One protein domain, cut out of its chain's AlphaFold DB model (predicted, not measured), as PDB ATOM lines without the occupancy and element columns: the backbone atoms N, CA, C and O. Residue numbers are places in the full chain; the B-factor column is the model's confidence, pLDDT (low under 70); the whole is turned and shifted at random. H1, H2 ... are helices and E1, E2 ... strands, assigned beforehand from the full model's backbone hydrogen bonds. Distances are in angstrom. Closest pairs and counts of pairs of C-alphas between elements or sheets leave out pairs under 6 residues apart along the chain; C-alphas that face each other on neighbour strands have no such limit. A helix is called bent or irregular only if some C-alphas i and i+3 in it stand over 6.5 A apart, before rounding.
ATOM      1  N   ASP A   5       0.895 -39.604 -42.003       92.12
ATOM      2  CA  ASP A   5      -0.519 -39.879 -42.286       92.12
ATOM      3  C   ASP A   5      -0.814 -39.678 -43.776       92.12
ATOM      4  O   ASP A   5      -1.491 -40.504 -44.382       92.12
ATOM      5  N   THR A   6      -0.231 -38.656 -44.404       92.62
ATOM      6  CA  THR A   6      -0.358 -38.423 -45.851       92.62
ATOM      7  C   THR A   6       0.182 -39.598 -46.670       92.62
ATOM      8  O   THR A   6      -0.503 -40.077 -47.575       92.62
ATOM      9  N   LEU A   7       1.382 -40.096 -46.346       93.88
ATOM     10  CA  LEU A   7       1.962 -41.260 -47.025       93.88
ATOM     11  C   LEU A   7       1.117 -42.522 -46.806       93.88
ATOM     12  O   LEU A   7       0.803 -43.227 -47.763       93.88
ATOM     13  N   SER A   8       0.728 -42.791 -45.555       93.19
ATOM     14  CA  SER A   8      -0.079 -43.962 -45.202       93.19
ATOM     15  C   SER A   8      -1.421 -43.959 -45.931       93.19
ATOM     16  O   SER A   8      -1.796 -44.967 -46.522       93.19
ATOM     17  N   ASN A   9      -2.127 -42.826 -45.933       93.88
ATOM     18  CA  ASN A   9      -3.421 -42.690 -46.598       93.88
ATOM     19  C   ASN A   9      -3.303 -42.906 -48.113       93.88
ATOM     20  O   ASN A   9      -4.172 -43.535 -48.715       93.88
ATOM     21  N   GLU A  10      -2.223 -42.420 -48.730       94.25
ATOM     22  CA  GLU A  10      -1.986 -42.600 -50.161       94.25
ATOM     23  C   GLU A  10      -1.679 -44.063 -50.511       94.25
ATOM     24  O   GLU A  10      -2.245 -44.595 -51.468       94.25
ATOM     25  N   PHE A  11      -0.862 -44.745 -49.703       92.94
ATOM     26  CA  PHE A  11      -0.605 -46.181 -49.852       92.94
ATOM     27  C   PHE A  11      -1.892 -46.999 -49.712       92.94
ATOM     28  O   PHE A  11      -2.189 -47.836 -50.564       92.94
ATOM     29  N   GLU A  12      -2.705 -46.717 -48.690       91.88
ATOM     30  CA  GLU A  12      -4.004 -47.368 -48.523       91.88
ATOM     31  C   GLU A  12      -4.925 -47.136 -49.719       91.88
ATOM     32  O   GLU A  12      -5.570 -48.076 -50.179       91.88
ATOM     33  N   ARG A  13      -4.993 -45.902 -50.232       93.88
ATOM     34  CA  ARG A  13      -5.813 -45.550 -51.396       93.88
ATOM     35  C   ARG A  13      -5.381 -46.328 -52.638       93.88
ATOM     36  O   ARG A  13      -6.240 -46.846 -53.348       93.88
ATOM     37  N   ILE A  14      -4.074 -46.414 -52.895       91.56
ATOM     38  CA  ILE A  14      -3.514 -47.137 -54.044       91.56
ATOM     39  C   ILE A  14      -3.831 -48.633 -53.940       91.56
ATOM     40  O   ILE A  14      -4.333 -49.213 -54.900       91.56
ATOM     41  N   VAL A  15      -3.598 -49.244 -52.775       88.44
ATOM     42  CA  VAL A  15      -3.819 -50.684 -52.577       88.44
ATOM     43  C   VAL A  15      -5.308 -51.040 -52.581       88.44
ATOM     44  O   VAL A  15      -5.690 -52.006 -53.230       88.44
ATOM     45  N   LYS A  16      -6.177 -50.242 -51.943       87.12
ATOM     46  CA  LYS A  16      -7.643 -50.437 -51.991       87.12
ATOM     47  C   LYS A  16      -8.213 -50.250 -53.400       87.12
ATOM     48  O   LYS A  16      -9.221 -50.859 -53.734       87.12
ATOM     49  N   GLY A  17      -7.586 -49.395 -54.209       83.00
ATOM     50  CA  GLY A  17      -7.957 -49.163 -55.603       83.00
ATOM     51  C   GLY A  17      -7.410 -50.203 -56.586       83.00
ATOM     52  O   GLY A  17      -7.694 -50.094 -57.778       83.00
ATOM     53  N   ALA A  18      -6.620 -51.177 -56.125       83.69
ATOM     54  CA  ALA A  18      -6.094 -52.237 -56.972       83.69
ATOM     55  C   ALA A  18      -7.215 -53.218 -57.351       83.69
ATOM     56  O   ALA A  18      -7.843 -53.829 -56.494       83.69
ATOM     57  N   ASP A  19      -7.437 -53.410 -58.648       75.50
ATOM     58  CA  ASP A  19      -8.416 -54.359 -59.199       75.50
ATOM     59  C   ASP A  19      -7.848 -55.785 -59.364       75.50
ATOM     60  O   ASP A  19      -8.466 -56.646 -59.993       75.50
ATOM     61  N   GLY A  20      -6.639 -56.026 -58.845       69.00
ATOM     62  CA  GLY A  20      -5.886 -57.272 -59.002       69.00
ATOM     63  C   GLY A  20      -5.256 -57.475 -60.386       69.00
ATOM     64  O   GLY A  20      -4.552 -58.463 -60.580       69.00
ATOM     65  N   LYS A  21      -5.472 -56.563 -61.346       67.81
ATOM     66  CA  LYS A  21      -4.914 -56.628 -62.711       67.81
ATOM     67  C   LYS A  21      -3.869 -55.547 -62.963       67.81
ATOM     68  O   LYS A  21      -2.945 -55.754 -63.748       67.81
ATOM     69  N   LYS A  22      -4.001 -54.394 -62.309       75.56
ATOM     70  CA  LYS A  22      -3.041 -53.294 -62.405       75.56
ATOM     71  C   LYS A  22      -1.841 -53.535 -61.486       75.56
ATOM     72  O   LYS A  22      -2.003 -53.685 -60.277       75.56
ATOM     73  N   ASN A  23      -0.627 -53.479 -62.040       82.25
ATOM     74  CA  ASN A  23       0.580 -53.353 -61.225       82.25
ATOM     75  C   ASN A  23       0.569 -51.987 -60.516       82.25
ATOM     76  O   ASN A  23       0.675 -50.946 -61.166       82.25
ATOM     77  N   VAL A  24       0.420 -51.995 -59.192       88.31
ATOM     78  CA  VAL A  24       0.377 -50.780 -58.363       88.31
ATOM     79  C   VAL A  24       1.753 -50.301 -57.908       88.31
ATOM     80  O   VAL A  24       1.870 -49.185 -57.405       88.31
ATOM     81  N   ALA A  25       2.803 -51.099 -58.096       87.81
ATOM     82  CA  ALA A  25       4.131 -50.794 -57.578       87.81
ATOM     83  C   ALA A  25       4.718 -49.452 -58.080       87.81
ATOM     84  O   ALA A  25       5.260 -48.713 -57.253       87.81
ATOM     85  N   PRO A  26       4.521 -49.030 -59.349       90.44
ATOM     86  CA  PRO A  26       4.934 -47.696 -59.795       90.44
ATOM     87  C   PRO A  26       4.215 -46.549 -59.076       90.44
ATOM     88  O   PRO A  26       4.805 -45.496 -58.829       90.44
ATOM     89  N   ASP A  27       2.941 -46.730 -58.724       91.81
ATOM     90  CA  ASP A  27       2.166 -45.712 -58.008       91.81
ATOM     91  C   ASP A  27       2.623 -45.621 -56.538       91.81
ATOM     92  O   ASP A  27       2.774 -44.519 -56.006       91.81
ATOM     93  N   LEU A  28       2.942 -46.761 -55.909       92.56
ATOM     94  CA  LEU A  28       3.514 -46.821 -54.556       92.56
ATOM     95  C   LEU A  28       4.904 -46.166 -54.492       92.56
ATOM     96  O   LEU A  28       5.158 -45.335 -53.615       92.56
ATOM     97  N   ALA A  29       5.783 -46.457 -55.456       93.75
ATOM     98  CA  ALA A  29       7.104 -45.835 -55.562       93.75
ATOM     99  C   ALA A  29       7.010 -44.305 -55.713       93.75
ATOM    100  O   ALA A  29       7.719 -43.556 -55.034       93.75
ATOM    101  N   LYS A  30       6.078 -43.814 -56.544       94.31
ATOM    102  CA  LYS A  30       5.811 -42.373 -56.696       94.31
ATOM    103  C   LYS A  30       5.309 -41.733 -55.405       94.31
ATOM    104  O   LYS A  30       5.757 -40.634 -55.068       94.31
ATOM    105  N   ALA A  31       4.400 -42.391 -54.685       94.56
ATOM    106  CA  ALA A  31       3.894 -41.902 -53.406       94.56
ATOM    107  C   ALA A  31       5.021 -41.781 -52.365       94.56
ATOM    108  O   ALA A  31       5.155 -40.737 -51.721       94.56
ATOM    109  N   TYR A  32       5.890 -42.793 -52.273       95.06
ATOM    110  CA  TYR A  32       7.055 -42.762 -51.387       95.06
ATOM    111  C   TYR A  32       8.046 -41.653 -51.771       95.06
ATOM    112  O   TYR A  32       8.507 -40.895 -50.917       95.06
ATOM    113  N   ASN A  33       8.309 -41.472 -53.070       95.31
ATOM    114  CA  ASN A  33       9.167 -40.391 -53.550       95.31
ATOM    115  C   ASN A  33       8.596 -39.008 -53.215       95.31
ATOM    116  O   ASN A  33       9.318 -38.132 -52.748       95.31
ATOM    117  N   LYS A  34       7.286 -38.804 -53.387       95.50
ATOM    118  CA  LYS A  34       6.623 -37.554 -52.989       95.50
ATOM    119  C   LYS A  34       6.803 -37.278 -51.495       95.50
ATOM    120  O   LYS A  34       7.081 -36.139 -51.123       95.50
ATOM    121  N   TYR A  35       6.691 -38.308 -50.659       94.38
ATOM    122  CA  TYR A  35       6.955 -38.200 -49.227       94.38
ATOM    123  C   TYR A  35       8.401 -37.787 -48.917       94.38
ATOM    124  O   TYR A  35       8.615 -36.851 -48.138       94.38
ATOM    125  N   ALA A  36       9.380 -38.408 -49.582       94.81
ATOM    126  CA  ALA A  36      10.795 -38.083 -49.415       94.81
ATOM    127  C   ALA A  36      11.109 -36.627 -49.801       94.81
ATOM    128  O   ALA A  36      11.831 -35.929 -49.088       94.81
ATOM    129  N   LYS A  37      10.482 -36.130 -50.875       94.12
ATOM    130  CA  LYS A  37      10.647 -34.757 -51.386       94.12
ATOM    131  C   LYS A  37      10.176 -33.669 -50.418       94.12
ATOM    132  O   LYS A  37      10.647 -32.542 -50.520       94.12
ATOM    133  N   GLY A  38       9.286 -33.983 -49.473       90.00
ATOM    134  CA  GLY A  38       8.900 -33.058 -48.395       90.00
ATOM    135  C   GLY A  38       9.829 -33.084 -47.180       90.00
ATOM    136  O   GLY A  38       9.483 -32.572 -46.119       90.00
ATOM    137  N   GLY A  39      10.973 -33.762 -47.274       87.44
ATOM    138  CA  GLY A  39      12.025 -33.730 -46.266       87.44
ATOM    139  C   GLY A  39      12.740 -32.392 -46.157       87.44
ATOM    140  O   GLY A  39      12.773 -31.608 -47.100       87.44
ATOM    141  N   THR A  40      13.354 -32.167 -44.997       90.12
ATOM    142  CA  THR A  40      14.269 -31.053 -44.757       90.12
ATOM    143  C   THR A  40      15.566 -31.602 -44.181       90.12
ATOM    144  O   THR A  40      15.555 -32.390 -43.237       90.12
ATOM    145  N   ILE A  41      16.683 -31.199 -44.781       91.00
ATOM    146  CA  ILE A  41      18.042 -31.430 -44.294       91.00
ATOM    147  C   ILE A  41      18.761 -30.099 -44.497       91.00
ATOM    148  O   ILE A  41      18.780 -29.580 -45.613       91.00
ATOM    149  N   ALA A  42      19.293 -29.511 -43.427       91.44
ATOM    150  CA  ALA A  42      20.039 -28.260 -43.525       91.44
ATOM    151  C   ALA A  42      21.235 -28.446 -44.476       91.44
ATOM    152  O   ALA A  42      21.907 -29.475 -44.417       91.44
ATOM    153  N   GLY A  43      21.456 -27.506 -45.397       92.12
ATOM    154  CA  GLY A  43      22.516 -27.627 -46.402       92.12
ATOM    155  C   GLY A  43      22.173 -28.497 -47.620       92.12
ATOM    156  O   GLY A  43      22.968 -28.571 -48.555       92.12
ATOM    157  N   ALA A  44      21.005 -29.145 -47.668       94.81
ATOM    158  CA  ALA A  44      20.620 -30.006 -48.786       94.81
ATOM    159  C   ALA A  44      19.220 -29.693 -49.329       94.81
ATOM    160  O   ALA A  44      18.325 -29.228 -48.624       94.81
ATOM    161  N   VAL A  45      19.021 -29.988 -50.611       94.81
ATOM    162  CA  VAL A  45      17.725 -29.922 -51.289       94.81
ATOM    163  C   VAL A  45      17.246 -31.330 -51.630       94.81
ATOM    164  O   VAL A  45      18.015 -32.164 -52.101       94.81
ATOM    165  N   LEU A  46      15.968 -31.603 -51.366       95.12
ATOM    166  CA  LEU A  46      15.349 -32.921 -51.564       95.12
ATOM    167  C   LEU A  46      14.282 -32.903 -52.672       95.12
ATOM    168  O   LEU A  46      13.684 -33.929 -52.982       95.12
ATOM    169  N   THR A  47      14.033 -31.749 -53.300       92.12
ATOM    170  CA  THR A  47      12.922 -31.524 -54.244       92.12
ATOM    171  C   THR A  47      13.038 -32.290 -55.561       92.12
ATOM    172  O   THR A  47      12.046 -32.381 -56.285       92.12
ATOM    173  N   ALA A  48      14.197 -32.866 -55.885       90.06
ATOM    174  CA  ALA A  48      14.342 -33.793 -57.007       90.06
ATOM    175  C   ALA A  48      13.770 -35.182 -56.667       90.06
ATOM    176  O   ALA A  48      13.106 -35.801 -57.503       90.06
ATOM    177  N   GLY A  49      13.895 -35.602 -55.405       92.50
ATOM    178  CA  GLY A  49      13.607 -36.962 -54.960       92.50
ATOM    179  C   GLY A  49      14.761 -37.923 -55.253       92.50
ATOM    180  O   GLY A  49      15.858 -37.493 -55.603       92.50
ATOM    181  N   GLY A  50      14.500 -39.218 -55.088       92.31
ATOM    182  CA  GLY A  50      15.455 -40.292 -55.377       92.31
ATOM    183  C   GLY A  50      15.103 -41.065 -56.647       92.31
ATOM    184  O   GLY A  50      14.119 -40.761 -57.329       92.31
ATOM    185  N   ASP A  51      15.902 -42.088 -56.949       94.31
ATOM    186  CA  ASP A  51      15.642 -43.007 -58.058       94.31
ATOM    187  C   ASP A  51      14.467 -43.936 -57.723       94.31
ATOM    188  O   ASP A  51      14.591 -44.883 -56.948       94.31
ATOM    189  N   VAL A  52      13.304 -43.645 -58.307       92.88
ATOM    190  CA  VAL A  52      12.071 -44.404 -58.062       92.88
ATOM    191  C   VAL A  52      12.136 -45.833 -58.581       92.88
ATOM    192  O   VAL A  52      11.444 -46.676 -58.019       92.88
ATOM    193  N   SER A  53      12.977 -46.128 -59.578       91.50
ATOM    194  CA  SER A  53      13.101 -47.479 -60.139       91.50
ATOM    195  C   SER A  53      13.619 -48.484 -59.107       91.50
ATOM    196  O   SER A  53      13.255 -49.660 -59.140       91.50
ATOM    197  N   LEU A  54      14.366 -48.000 -58.106       91.06
ATOM    198  CA  LEU A  54      14.784 -48.783 -56.947       91.06
ATOM    199  C   LEU A  54      13.602 -49.245 -56.087       91.06
ATOM    200  O   LEU A  54      13.780 -50.141 -55.285       91.06
ATOM    201  N   LEU A  55      12.415 -48.654 -56.211       88.00
ATOM    202  CA  LEU A  55      11.261 -48.937 -55.352       88.00
ATOM    203  C   LEU A  55      10.104 -49.632 -56.090       88.00
ATOM    204  O   LEU A  55       9.162 -50.105 -55.456       88.00
ATOM    205  N   GLU A  56      10.147 -49.694 -57.424       80.12
ATOM    206  CA  GLU A  56       9.038 -50.125 -58.292       80.12
ATOM    207  C   GLU A  56       8.703 -51.623 -58.227       80.12
ATOM    208  O   GLU A  56       7.762 -52.056 -58.885       80.12
ATOM    209  N   SER A  57       9.431 -52.428 -57.451       67.75
ATOM    210  CA  SER A  57       9.123 -53.857 -57.267       67.75
ATOM    211  C   SER A  57       8.991 -54.283 -55.807       67.75
ATOM    212  O   SER A  57       8.344 -55.285 -55.539       67.75
ATOM    213  N   ASP A  58       9.521 -53.521 -54.852       69.69
ATOM    214  CA  ASP A  58       9.748 -54.023 -53.487       69.69
ATOM    215  C   ASP A  58       8.597 -53.770 -52.515       69.69
ATOM    216  O   ASP A  58       8.592 -54.294 -51.405       69.69
ATOM    217  N   PHE A  59       7.591 -52.990 -52.918       69.81
ATOM    218  CA  PHE A  59       6.386 -52.776 -52.111       69.81
ATOM    219  C   PHE A  59       5.277 -53.806 -52.374       69.81
ATOM    220  O   PHE A  59       4.228 -53.743 -51.735       69.81
ATOM    221  N   THR A  60       5.478 -54.736 -53.312       65.44
ATOM    222  CA  THR A  60       4.471 -55.734 -53.729       65.44
ATOM    223  C   THR A  60       4.971 -57.177 -53.636       65.44
ATOM    224  O   THR A  60       4.395 -58.072 -54.250       65.44
ATOM    225  N   THR A  61       6.069 -57.410 -52.924       67.94
ATOM    226  CA  THR A  61       6.760 -58.704 -52.851       67.94
ATOM    227  C   THR A  61       6.339 -59.540 -51.641       67.94
ATOM    228  O   THR A  61       5.593 -59.082 -50.778       67.94
ATOM    229  N   ASP A  62       6.797 -60.794 -51.596       75.75
ATOM    230  CA  ASP A  62       6.520 -61.718 -50.496       75.75
ATOM    231  C   ASP A  62       7.253 -61.360 -49.187       75.75
ATOM    232  O   ASP A  62       8.155 -60.527 -49.144       75.75
ATOM    233  N   ASN A  63       6.881 -62.010 -48.083       79.94
ATOM    234  CA  ASN A  63       7.462 -61.739 -46.762       79.94
ATOM    235  C   ASN A  63       8.695 -62.613 -46.459       79.94
ATOM    236  O   ASN A  63       8.920 -62.998 -45.310       79.94
ATOM    237  N   THR A  64       9.483 -62.974 -47.475       86.19
ATOM    238  CA  THR A  64      10.695 -63.780 -47.267       86.19
ATOM    239  C   THR A  64      11.852 -62.931 -46.743       86.19
ATOM    240  O   THR A  64      11.930 -61.723 -46.964       86.19
ATOM    241  N   GLU A  65      12.800 -63.565 -46.052       87.25
ATOM    242  CA  GLU A  65      13.983 -62.877 -45.520       87.25
ATOM    243  C   GLU A  65      14.837 -62.226 -46.621       87.25
ATOM    244  O   GLU A  65      15.313 -61.098 -46.454       87.25
ATOM    245  N   ALA A  66      14.973 -62.899 -47.767       88.06
ATOM    246  CA  ALA A  66      15.675 -62.367 -48.931       88.06
ATOM    247  C   ALA A  66      14.987 -61.106 -49.472       88.06
ATOM    248  O   ALA A  66      15.647 -60.089 -49.696       88.06
ATOM    249  N   THR A  67      13.660 -61.143 -49.605       88.31
ATOM    250  CA  THR A  67      12.872 -59.997 -50.056       88.31
ATOM    251  C   THR A  67      12.968 -58.816 -49.093       88.31
ATOM    252  O   THR A  67      13.235 -57.700 -49.530       88.31
ATOM    253  N   ILE A  68      12.817 -59.044 -47.784       90.56
ATOM    254  CA  ILE A  68      12.913 -57.981 -46.768       90.56
ATOM    255  C   ILE A  68      14.293 -57.314 -46.812       90.56
ATOM    256  O   ILE A  68      14.399 -56.087 -46.764       90.56
ATOM    257  N   THR A  69      15.353 -58.114 -46.934       91.69
ATOM    258  CA  THR A  69      16.730 -57.610 -47.024       91.69
ATOM    259  C   THR A  69      16.930 -56.770 -48.286       91.69
ATOM    260  O   THR A  69      17.502 -55.681 -48.223       91.69
ATOM    261  N   ASN A  70      16.414 -57.235 -49.425       91.19
ATOM    262  CA  ASN A  70      16.486 -56.515 -50.693       91.19
ATOM    263  C   ASN A  70      15.686 -55.200 -50.662       91.19
ATOM    264  O   ASN A  70      16.197 -54.159 -51.076       91.19
ATOM    265  N   MET A  71      14.475 -55.218 -50.101       91.88
ATOM    266  CA  MET A  71      13.649 -54.024 -49.898       91.88
ATOM    267  C   MET A  71      14.378 -52.988 -49.033       91.88
ATOM    268  O   MET A  71      14.441 -51.815 -49.396       91.88
ATOM    269  N   ALA A  72      14.971 -53.414 -47.914       94.62
ATOM    270  CA  ALA A  72      15.738 -52.529 -47.042       94.62
ATOM    271  C   ALA A  72      16.927 -51.891 -47.772       94.62
ATOM    272  O   ALA A  72      17.107 -50.675 -47.706       94.62
ATOM    273  N   ALA A  73      17.698 -52.692 -48.514       95.12
ATOM    274  CA  ALA A  73      18.848 -52.213 -49.276       95.12
ATOM    275  C   ALA A  73      18.442 -51.153 -50.307       95.12
ATOM    276  O   ALA A  73      19.086 -50.110 -50.421       95.12
ATOM    277  N   LYS A  74      17.337 -51.382 -51.020       94.81
ATOM    278  CA  LYS A  74      16.834 -50.456 -52.034       94.81
ATOM    279  C   LYS A  74      16.233 -49.180 -51.448       94.81
ATOM    280  O   LYS A  74      16.460 -48.109 -52.003       94.81
ATOM    281  N   ILE A  75      15.544 -49.253 -50.306       95.31
ATOM    282  CA  ILE A  75      15.092 -48.061 -49.567       95.31
ATOM    283  C   ILE A  75      16.296 -47.219 -49.137       95.31
ATOM    284  O   ILE A  75      16.301 -46.004 -49.329       95.31
ATOM    285  N   CYS A  76      17.330 -47.851 -48.585       96.75
ATOM    286  CA  CYS A  76      18.551 -47.161 -48.190       96.75
ATOM    287  C   CYS A  76      19.275 -46.534 -49.392       96.75
ATOM    288  O   CYS A  76      19.645 -45.365 -49.329       96.75
ATOM    289  N   ALA A  77      19.408 -47.261 -50.506       96.19
ATOM    290  CA  ALA A  77      20.004 -46.746 -51.739       96.19
ATOM    291  C   ALA A  77      19.196 -45.582 -52.342       96.19
ATOM    292  O   ALA A  77      19.769 -44.585 -52.783       96.19
ATOM    293  N   PHE A  78      17.862 -45.666 -52.305       96.38
ATOM    294  CA  PHE A  78      16.979 -44.566 -52.687       96.38
ATOM    295  C   PHE A  78      17.287 -43.314 -51.858       96.38
ATOM    296  O   PHE A  78      17.486 -42.240 -52.427       96.38
ATOM    297  N   TRP A  79      17.383 -43.448 -50.532       96.31
ATOM    298  CA  TRP A  79      17.667 -42.326 -49.638       96.31
ATOM    299  C   TRP A  79      19.087 -41.773 -49.773       96.31
ATOM    300  O   TRP A  79      19.252 -40.564 -49.642       96.31
ATOM    301  N   ASP A  80      20.087 -42.584 -50.122       95.44
ATOM    302  CA  ASP A  80      21.419 -42.070 -50.484       95.44
ATOM    303  C   ASP A  80      21.369 -41.182 -51.739       95.44
ATOM    304  O   ASP A  80      22.131 -40.223 -51.874       95.44
ATOM    305  N   GLY A  81      20.426 -41.451 -52.644       94.50
ATOM    306  CA  GLY A  81      20.200 -40.659 -53.848       94.50
ATOM    307  C   GLY A  81      19.380 -39.380 -53.647       94.50
ATOM    308  O   GLY A  81      19.419 -38.524 -54.534       94.50
ATOM    309  N   VAL A  82      18.651 -39.232 -52.533       96.31
ATOM    310  CA  VAL A  82      17.671 -38.145 -52.325       96.31
ATOM    311  C   VAL A  82      18.326 -36.783 -52.036       96.31
ATOM    312  O   VAL A  82      18.015 -35.829 -52.754       96.31
ATOM    313  N   PRO A  83      19.196 -36.623 -51.018       95.81
ATOM    314  CA  PRO A  83      19.786 -35.326 -50.703       95.81
ATOM    315  C   PRO A  83      20.745 -34.868 -51.805       95.81
ATOM    316  O   PRO A  83      21.643 -35.604 -52.213       95.81
ATOM    317  N   LYS A  84      20.584 -33.627 -52.267       95.19
ATOM    318  CA  LYS A  84      21.500 -32.960 -53.205       95.19
ATOM    319  C   LYS A  84      22.044 -31.666 -52.597       95.19
ATOM    320  O   LYS A  84      21.384 -31.117 -51.713       95.19
ATOM    321  N   PRO A  85      23.207 -31.159 -53.054       95.69
ATOM    322  CA  PRO A  85      23.708 -29.849 -52.642       95.69
ATOM    323  C   PRO A  85      22.630 -28.767 -52.732       95.69
ATOM    324  O   PRO A  85      21.974 -28.621 -53.763       95.69
ATOM    325  N   GLY A  86      22.419 -28.063 -51.620       93.19
ATOM    326  CA  GLY A  86      21.412 -27.018 -51.486       93.19
ATOM    327  C   GLY A  86      22.026 -25.662 -51.145       93.19
ATOM    328  O   GLY A  86      23.136 -25.331 -51.558       93.19
ATOM    329  N   VAL A  87      21.274 -24.872 -50.382       92.12
ATOM    330  CA  VAL A  87      21.738 -23.583 -49.855       92.12
ATOM    331  C   VAL A  87      22.568 -23.826 -48.587       92.12
ATOM    332  O   VAL A  87      22.119 -24.611 -47.748       92.12
ATOM    333  N   PRO A  88      23.729 -23.164 -48.418       90.44
ATOM    334  CA  PRO A  88      24.528 -23.239 -47.195       90.44
ATOM    335  C   PRO A  88      23.710 -22.918 -45.945       90.44
ATOM    336  O   PRO A  88      22.889 -22.001 -45.952       90.44
ATOM    337  N   SER A  89      23.955 -23.644 -44.858       89.44
ATOM    338  CA  SER A  89      23.279 -23.434 -43.574       89.44
ATOM    339  C   SER A  89      24.227 -23.074 -42.431       89.44
ATOM    340  O   SER A  89      23.748 -22.749 -41.348       89.44
ATOM    341  N   HIS A  90      25.547 -23.099 -42.651       85.31
ATOM    342  CA  HIS A  90      26.556 -22.915 -41.599       85.31
ATOM    343  C   HIS A  90      27.464 -21.697 -41.835       85.31
ATOM    344  O   HIS A  90      28.580 -21.628 -41.325       85.31
ATOM    345  N   GLY A  91      26.977 -20.715 -42.601       81.75
ATOM    346  CA  GLY A  91      27.721 -19.494 -42.926       81.75
ATOM    347  C   GLY A  91      28.676 -19.634 -44.114       81.75
ATOM    348  O   GLY A  91      29.411 -18.693 -44.410       81.75
ATOM    349  N   GLY A  92      28.660 -20.776 -44.808       86.06
ATOM    350  CA  GLY A  92      29.342 -20.941 -46.082       86.06
ATOM    351  C   GLY A  92      28.696 -20.155 -47.227       86.06
ATOM    352  O   GLY A  92      27.577 -19.655 -47.133       86.06
ATOM    353  N   THR A  93      29.414 -20.064 -48.344       90.62
ATOM    354  CA  THR A  93      28.961 -19.405 -49.580       90.62
ATOM    355  C   THR A  93      28.322 -20.376 -50.568       90.62
ATOM    356  O   THR A  93      27.431 -19.991 -51.323       90.62
ATOM    357  N   VAL A  94      28.741 -21.645 -50.558       93.12
ATOM    358  CA  VAL A  94      28.199 -22.710 -51.415       93.12
ATOM    359  C   VAL A  94      28.327 -24.069 -50.731       93.12
ATOM    360  O   VAL A  94      29.319 -24.325 -50.054       93.12
ATOM    361  N   VAL A  95      27.339 -24.948 -50.922       94.12
ATOM    362  CA  VAL A  95      27.438 -26.368 -50.552       94.12
ATOM    363  C   VAL A  95      28.103 -27.109 -51.705       94.12
ATOM    364  O   VAL A  95      27.567 -27.144 -52.810       94.12
ATOM    365  N   VAL A  96      29.268 -27.703 -51.461       93.88
ATOM    366  CA  VAL A  96      30.044 -28.418 -52.489       93.88
ATOM    367  C   VAL A  96      29.724 -29.907 -52.535       93.88
ATOM    368  O   VAL A  96      29.797 -30.518 -53.598       93.88
ATOM    369  N   SER A  97      29.329 -30.498 -51.406       94.44
ATOM    370  CA  SER A  97      28.942 -31.907 -51.352       94.44
ATOM    371  C   SER A  97      27.954 -32.203 -50.235       94.44
ATOM    372  O   SER A  97      27.971 -31.579 -49.176       94.44
ATOM    373  N   VAL A  98      27.122 -33.211 -50.492       95.62
ATOM    374  CA  VAL A  98      26.193 -33.818 -49.539       95.62
ATOM    375  C   VAL A  98      26.437 -35.320 -49.585       95.62
ATOM    376  O   VAL A  98      26.254 -35.932 -50.636       95.62
ATOM    377  N   ALA A  99      26.890 -35.896 -48.476       95.69
ATOM    378  CA  ALA A  99      27.275 -37.299 -48.371       95.69
ATOM    379  C   ALA A  99      26.437 -37.994 -47.281       95.69
ATOM    380  O   ALA A  99      26.793 -37.940 -46.097       95.69
ATOM    381  N   PRO A 100      25.287 -38.580 -47.651       95.88
ATOM    382  CA  PRO A 100      24.488 -39.391 -46.744       95.88
ATOM    383  C   PRO A 100      25.104 -40.777 -46.502       95.88
ATOM    384  O   PRO A 100      25.895 -41.270 -47.304       95.88
ATOM    385  N   THR A 101      24.722 -41.410 -45.390       96.19
ATOM    386  CA  THR A 101      25.144 -42.773 -45.023       96.19
ATOM    387  C   THR A 101      23.955 -43.721 -44.824       96.19
ATOM    388  O   THR A 101      23.969 -44.556 -43.914       96.19
ATOM    389  N   PHE A 102      22.882 -43.582 -45.608       96.44
ATOM    390  CA  PHE A 102      21.676 -44.398 -45.439       96.44
ATOM    391  C   PHE A 102      21.922 -45.865 -45.792       96.44
ATOM    392  O   PHE A 102      21.366 -46.734 -45.122       96.44
ATOM    393  N   SER A 103      22.788 -46.173 -46.761       95.38
ATOM    394  CA  SER A 103      23.236 -47.548 -47.067       95.38
ATOM    395  C   SER A 103      23.768 -48.311 -45.850       95.38
ATOM    396  O   SER A 103      23.520 -49.514 -45.733       95.38
ATOM    397  N   LEU A 104      24.406 -47.630 -44.891       95.56
ATOM    398  CA  LEU A 104      24.875 -48.256 -43.646       95.56
ATOM    399  C   LEU A 104      23.722 -48.720 -42.741       95.56
ATOM    400  O   LEU A 104      23.923 -49.558 -41.865       95.56
ATOM    401  N   MET A 105      22.509 -48.201 -42.946       97.44
ATOM    402  CA  MET A 105      21.330 -48.531 -42.144       97.44
ATOM    403  C   MET A 105      20.589 -49.777 -42.640       97.44
ATOM    404  O   MET A 105      19.623 -50.188 -42.003       97.44
ATOM    405  N   THR A 106      21.031 -50.406 -43.735       96.38
ATOM    406  CA  THR A 106      20.318 -51.518 -44.395       96.38
ATOM    407  C   THR A 106      19.897 -52.625 -43.421       96.38
ATOM    408  O   THR A 106      18.734 -53.022 -43.401       96.38
ATOM    409  N   VAL A 107      20.809 -53.087 -42.556       96.75
ATOM    410  CA  VAL A 107      20.518 -54.154 -41.576       96.75
ATOM    411  C   VAL A 107      19.464 -53.710 -40.558       96.75
ATOM    412  O   VAL A 107      18.540 -54.459 -40.246       96.75
ATOM    413  N   ALA A 108      19.569 -52.475 -40.065       97.25
ATOM    414  CA  ALA A 108      18.620 -51.928 -39.103       97.25
ATOM    415  C   ALA A 108      17.238 -51.682 -39.737       97.25
ATOM    416  O   ALA A 108      16.218 -51.950 -39.106       97.25
ATOM    417  N   VAL A 109      17.188 -51.244 -41.000       96.94
ATOM    418  CA  VAL A 109      15.940 -51.083 -41.759       96.94
ATOM    419  C   VAL A 109      15.282 -52.441 -42.003       96.94
ATOM    420  O   VAL A 109      14.081 -52.574 -41.780       96.94
ATOM    421  N   ALA A 110      16.048 -53.472 -42.372       95.50
ATOM    422  CA  ALA A 110      15.527 -54.831 -42.531       95.50
ATOM    423  C   ALA A 110      14.927 -55.365 -41.219       95.50
ATOM    424  O   ALA A 110      13.824 -55.915 -41.215       95.50
ATOM    425  N   ALA A 111      15.609 -55.145 -40.089       95.06
ATOM    426  CA  ALA A 111      15.098 -55.509 -38.770       95.06
ATOM    427  C   ALA A 111      13.803 -54.753 -38.417       95.06
ATOM    428  O   ALA A 111      12.856 -55.358 -37.910       95.06
ATOM    429  N   ALA A 112      13.727 -53.455 -38.734       95.19
ATOM    430  CA  ALA A 112      12.525 -52.650 -38.531       95.19
ATOM    431  C   ALA A 112      11.342 -53.165 -39.366       95.19
ATOM    432  O   ALA A 112      10.263 -53.372 -38.812       95.19
ATOM    433  N   ILE A 113      11.549 -53.458 -40.656       93.06
ATOM    434  CA  ILE A 113      10.522 -54.048 -41.534       93.06
ATOM    435  C   ILE A 113      10.041 -55.383 -40.959       93.06
ATOM    436  O   ILE A 113       8.841 -55.573 -40.767       93.06
ATOM    437  N   LYS A 114      10.972 -56.281 -40.612       91.75
ATOM    438  CA  LYS A 114      10.659 -57.602 -40.049       91.75
ATOM    439  C   LYS A 114       9.833 -57.498 -38.765       91.75
ATOM    440  O   LYS A 114       8.907 -58.276 -38.583       91.75
ATOM    441  N   SER A 115      10.114 -56.511 -37.911       91.00
ATOM    442  CA  SER A 115       9.355 -56.284 -36.671       91.00
ATOM    443  C   SER A 115       7.898 -55.855 -36.899       91.00
ATOM    444  O   SER A 115       7.062 -56.028 -36.013       91.00
ATOM    445  N   CYS A 116       7.582 -55.306 -38.076       89.00
ATOM    446  CA  CYS A 116       6.233 -54.882 -38.449       89.00
ATOM    447  C   CYS A 116       5.417 -55.981 -39.144       89.00
ATOM    448  O   CYS A 116       4.214 -55.805 -39.330       89.00
ATOM    449  N   ILE A 117       6.039 -57.101 -39.521       85.50
ATOM    450  CA  ILE A 117       5.344 -58.256 -40.096       85.50
ATOM    451  C   ILE A 117       4.828 -59.109 -38.937       85.50
ATOM    452  O   ILE A 117       5.601 -59.696 -38.182       85.50
ATOM    453  N   THR A 118       3.509 -59.134 -38.759       78.81
ATOM    454  CA  THR A 118       2.855 -59.788 -37.620       78.81
ATOM    455  C   THR A 118       1.545 -60.435 -38.058       78.81
ATOM    456  O   THR A 118       0.833 -59.872 -38.886       78.81
ATOM    457  N   ASP A 119       1.179 -61.549 -37.420       76.12
ATOM    458  CA  ASP A 119      -0.107 -62.236 -37.638       76.12
ATOM    459  C   ASP A 119      -1.292 -61.554 -36.925       76.12
ATOM    460  O   ASP A 119      -2.441 -61.973 -37.050       76.12
ATOM    461  N   LYS A 120      -1.030 -60.508 -36.135       79.00
ATOM    462  CA  LYS A 120      -2.057 -59.714 -35.456       79.00
ATOM    463  C   LYS A 120      -2.556 -58.599 -36.363       79.00
ATOM    464  O   LYS A 120      -1.780 -57.967 -37.077       79.00
ATOM    465  N   THR A 121      -3.840 -58.281 -36.241       78.00
ATOM    466  CA  THR A 121      -4.423 -57.086 -36.854       78.00
ATOM    467  C   THR A 121      -3.760 -55.830 -36.288       78.00
ATOM    468  O   THR A 121      -3.805 -55.589 -35.083       78.00
ATOM    469  N   VAL A 122      -3.164 -55.022 -37.165       81.94
ATOM    470  CA  VAL A 122      -2.541 -53.738 -36.823       81.94
ATOM    471  C   VAL A 122      -3.404 -52.603 -37.370       81.94
ATOM    472  O   VAL A 122      -3.739 -52.585 -38.553       81.94
ATOM    473  N   GLU A 123      -3.743 -51.634 -36.521       80.00
ATOM    474  CA  GLU A 123      -4.390 -50.395 -36.954       80.00
ATOM    475  C   GLU A 123      -3.384 -49.532 -37.740       80.00
ATOM    476  O   GLU A 123      -2.287 -49.257 -37.256       80.00
ATOM    477  N   LYS A 124      -3.742 -49.114 -38.965       84.56
ATOM    478  CA  LYS A 124      -2.875 -48.346 -39.890       84.56
ATOM    479  C   LYS A 124      -1.500 -49.012 -40.127       84.56
ATOM    480  O   LYS A 124      -0.460 -48.468 -39.730       84.56
ATOM    481  N   PRO A 125      -1.458 -50.177 -40.802       87.25
ATOM    482  CA  PRO A 125      -0.229 -50.956 -40.974       87.25
ATOM    483  C   PRO A 125       0.874 -50.190 -41.723       87.25
ATOM    484  O   PRO A 125       2.030 -50.224 -41.305       87.25
ATOM    485  N   TYR A 126       0.531 -49.420 -42.764       90.75
ATOM    486  CA  TYR A 126       1.514 -48.631 -43.519       90.75
ATOM    487  C   TYR A 126       2.144 -47.518 -42.683       90.75
ATOM    488  O   TYR A 126       3.361 -47.348 -42.708       90.75
ATOM    489  N   LYS A 127       1.349 -46.795 -41.883       92.88
ATOM    490  CA  LYS A 127       1.879 -45.786 -40.957       92.88
ATOM    491  C   LYS A 127       2.868 -46.405 -39.970       92.88
ATOM    492  O   LYS A 127       3.919 -45.820 -39.718       92.88
ATOM    493  N   THR A 128       2.540 -47.576 -39.428       92.00
ATOM    494  CA  THR A 128       3.410 -48.304 -38.494       92.00
ATOM    495  C   THR A 128       4.729 -48.701 -39.159       92.00
ATOM    496  O   THR A 128       5.793 -48.384 -38.625       92.00
ATOM    497  N   LEU A 129       4.665 -49.290 -40.357       92.00
ATOM    498  CA  LEU A 129       5.836 -49.668 -41.148       92.00
ATOM    499  C   LEU A 129       6.740 -48.464 -41.452       92.00
ATOM    500  O   LEU A 129       7.933 -48.482 -41.146       92.00
ATOM    501  N   PHE A 130       6.180 -47.395 -42.022       94.12
ATOM    502  CA  PHE A 130       6.971 -46.227 -42.412       94.12
ATOM    503  C   PHE A 130       7.544 -45.481 -41.218       94.12
ATOM    504  O   PHE A 130       8.674 -45.009 -41.300       94.12
ATOM    505  N   LYS A 131       6.834 -45.442 -40.086       94.62
ATOM    506  CA  LYS A 131       7.373 -44.890 -38.843       94.62
ATOM    507  C   LYS A 131       8.587 -45.682 -38.349       94.62
ATOM    508  O   LYS A 131       9.565 -45.076 -37.923       94.62
ATOM    509  N   ALA A 132       8.538 -47.015 -38.398       95.19
ATOM    510  CA  ALA A 132       9.657 -47.859 -37.981       95.19
ATOM    511  C   ALA A 132      10.891 -47.642 -38.874       95.19
ATOM    512  O   ALA A 132      11.990 -47.437 -38.361       95.19
ATOM    513  N   ILE A 133      10.694 -47.597 -40.195       95.38
ATOM    514  CA  ILE A 133      11.758 -47.303 -41.167       95.38
ATOM    515  C   ILE A 133      12.316 -45.886 -40.955       95.38
ATOM    516  O   ILE A 133      13.528 -45.712 -40.855       95.38
ATOM    517  N   GLU A 134      11.452 -44.872 -40.838       95.06
ATOM    518  CA  GLU A 134      11.851 -43.472 -40.641       95.06
ATOM    519  C   GLU A 134      12.673 -43.287 -39.359       95.06
ATOM    520  O   GLU A 134      13.671 -42.566 -39.369       95.06
ATOM    521  N   ASN A 135      12.298 -43.959 -38.266       95.81
ATOM    522  CA  ASN A 135      13.048 -43.909 -37.012       95.81
ATOM    523  C   ASN A 135      14.488 -44.405 -37.179       95.81
ATOM    524  O   ASN A 135      15.394 -43.814 -36.601       95.81
ATOM    525  N   VAL A 136      14.701 -45.454 -37.978       97.06
ATOM    526  CA  VAL A 136      16.047 -45.948 -38.293       97.06
ATOM    527  C   VAL A 136      16.778 -44.966 -39.206       97.06
ATOM    528  O   VAL A 136      17.898 -44.566 -38.899       97.06
ATOM    529  N   LEU A 137      16.149 -44.521 -40.297       94.69
ATOM    530  CA  LEU A 137      16.783 -43.617 -41.263       94.69
ATOM    531  C   LEU A 137      17.214 -42.286 -40.634       94.69
ATOM    532  O   LEU A 137      18.249 -41.747 -41.007       94.69
ATOM    533  N   LYS A 138      16.481 -41.779 -39.636       94.25
ATOM    534  CA  LYS A 138      16.855 -40.574 -38.874       94.25
ATOM    535  C   LYS A 138      18.152 -40.706 -38.074       94.25
ATOM    536  O   LYS A 138      18.678 -39.689 -37.634       94.25
ATOM    537  N   THR A 139      18.655 -41.922 -37.869       94.75
ATOM    538  CA  THR A 139      19.954 -42.158 -37.220       94.75
ATOM    539  C   THR A 139      21.126 -42.133 -38.204       94.75
ATOM    540  O   THR A 139      22.277 -42.079 -37.776       94.75
ATOM    541  N   ALA A 140      20.856 -42.136 -39.517       94.38
ATOM    542  CA  ALA A 140      21.889 -41.976 -40.529       94.38
ATOM    543  C   ALA A 140      22.502 -40.572 -40.464       94.38
ATOM    544  O   ALA A 140      21.828 -39.585 -40.172       94.38
ATOM    545  N   THR A 141      23.790 -40.479 -40.787       95.19
ATOM    546  CA  THR A 141      24.484 -39.195 -40.868       95.19
ATOM    547  C   THR A 141      24.397 -38.654 -42.289       95.19
ATOM    548  O   THR A 141      24.529 -39.398 -43.261       95.19
ATOM    549  N   VAL A 142      24.198 -37.343 -42.417       95.25
ATOM    550  CA  VAL A 142      24.317 -36.631 -43.691       95.25
ATOM    551  C   VAL A 142      25.382 -35.566 -43.527       95.25
ATOM    552  O   VAL A 142      25.183 -34.577 -42.826       95.25
ATOM    553  N   THR A 143      26.536 -35.794 -44.147       95.81
ATOM    554  CA  THR A 143      27.656 -34.855 -44.088       95.81
ATOM    555  C   THR A 143      27.470 -33.784 -45.153       95.81
ATOM    556  O   THR A 143      27.318 -34.103 -46.332       95.81
ATOM    557  N   ILE A 144      27.503 -32.519 -44.741       94.38
ATOM    558  CA  ILE A 144      27.437 -31.356 -45.628       94.38
ATOM    559  C   ILE A 144      28.811 -30.701 -45.650       94.38
ATOM    560  O   ILE A 144      29.383 -30.414 -44.601       94.38
ATOM    561  N   THR A 145      29.332 -30.440 -46.843       94.62
ATOM    562  CA  THR A 145      30.562 -29.665 -47.011       94.62
ATOM    563  C   THR A 145      30.217 -28.334 -47.650       94.62
ATOM    564  O   THR A 145      29.623 -28.294 -48.729       94.62
ATOM    565  N   GLU A 146      30.608 -27.251 -46.986       93.62
ATOM    566  CA  GLU A 146      30.428 -25.881 -47.456       93.62
ATOM    567  C   GLU A 146      31.784 -25.217 -47.704       93.62
ATOM    568  O   GLU A 146      32.747 -25.440 -46.968       93.62
ATOM    569  N   THR A 147      31.857 -24.363 -48.721       91.06
ATOM    570  CA  THR A 147      32.988 -23.449 -48.892       91.06
ATOM    571  C   THR A 147      32.792 -22.254 -47.971       91.06
ATOM    572  O   THR A 147      31.772 -21.569 -48.055       91.06
ATOM    573  N   MET A 148      33.770 -21.972 -47.112       87.88
ATOM    574  CA  MET A 148      33.729 -20.798 -46.240       87.88
ATOM    575  C   MET A 148      34.033 -19.511 -47.023       87.88
ATOM    576  O   MET A 148      34.784 -19.554 -48.003       87.88
TER     577      MET A 148
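Overview. This is residues 5 to 148 of the 163 residues of an uncharacterized protein of Fibrobacter sp. UWR4 (UniProt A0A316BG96). Two helical hairpins, H1 with H2 and H4 with H5, make an elongated body in which H1 packs on H5 and H3 packs on H4, with H2 near H3. A two-stranded antiparallel ribbon, E1 with E2, makes one end of the long axis, and the free-standing turns 16 to 22 and 118 to 123 lie at the opposite end. The printed part has 144 residues, with five named helices and two named strands in the order H1 H2 H3 E1 H4 H5 E2; the class is mostly helix. It is compact, with a radius of gyration of the C-alphas of 16.3 A, and spans 54 by 27 by 25 A, only just elongated.

Along the chain. H1 is residues 5 to 16, with C-alpha 5 at (-0.519, -39.879, -42.286). H2 is residues 25 to 37, 18.4 A long. H3, residues 65 to 81, is the longest helix at 24.5 A, with C-alpha 65 at (13.983, -62.877, -45.520). E1 is residues 94 to 100, 17.7 A long. H4 is residues 102 to 116, 19.9 A long, and is irregular: C-alphas 104 and 107 are 7.6 A apart. H5 is residues 125 to 137, 18.5 A long. E2 is residues 142 to 147, with C-alpha 147 at (32.988, -23.449, -48.892).

Arrangement. H1 and H2 form a helical hairpin and touch, opposite ways at a shallow tilt of 7 degrees; their closest C-alphas, Leu 7 and Tyr 35, are 6.3 A apart. H5 touches H1 with residues 126 to 130 alone, at a steep tilt of 47 degrees; the closest C-alphas, Ser 8 and Lys 127, are 5.0 A apart. H4 and H5 form a second helical hairpin and touch at a shallow tilt of 31 degrees, with the closest C-alphas, Ala 112 and Ala 132, 5.6 A apart. H3 touches H4 at a steep tilt of 43 degrees, opposite ways; the closest C-alphas, Cys 76 and Ser 103, are 4.8 A apart. H2 and H3 are near each other, and H2 and H5 are apart. E1 and E2 are antiparallel neighbours at 162 degrees, with N 96 and O 145 at 2.8 A and N 143 and O 99 at 2.9 A, within hydrogen-bond range. Every O i to N i+4 pair is within hydrogen-bond range in H1, H2, H3 and H5; in H4 8 of 11 are.

Size, cuts and confidence. The two C-alphas farthest apart, those of Asp 19 and Met 148, are 55.4 A apart. The printed part has no cut. The links H2 to H3 and H3 to E1 are long, with 27 and 12 residues; residues 44 to 45 and 84 to 85, in these links, form a short antiparallel pairing. The mean pLDDT of the printed part is 90.3; residues 20 to 21 and 57 to 61 are under 70.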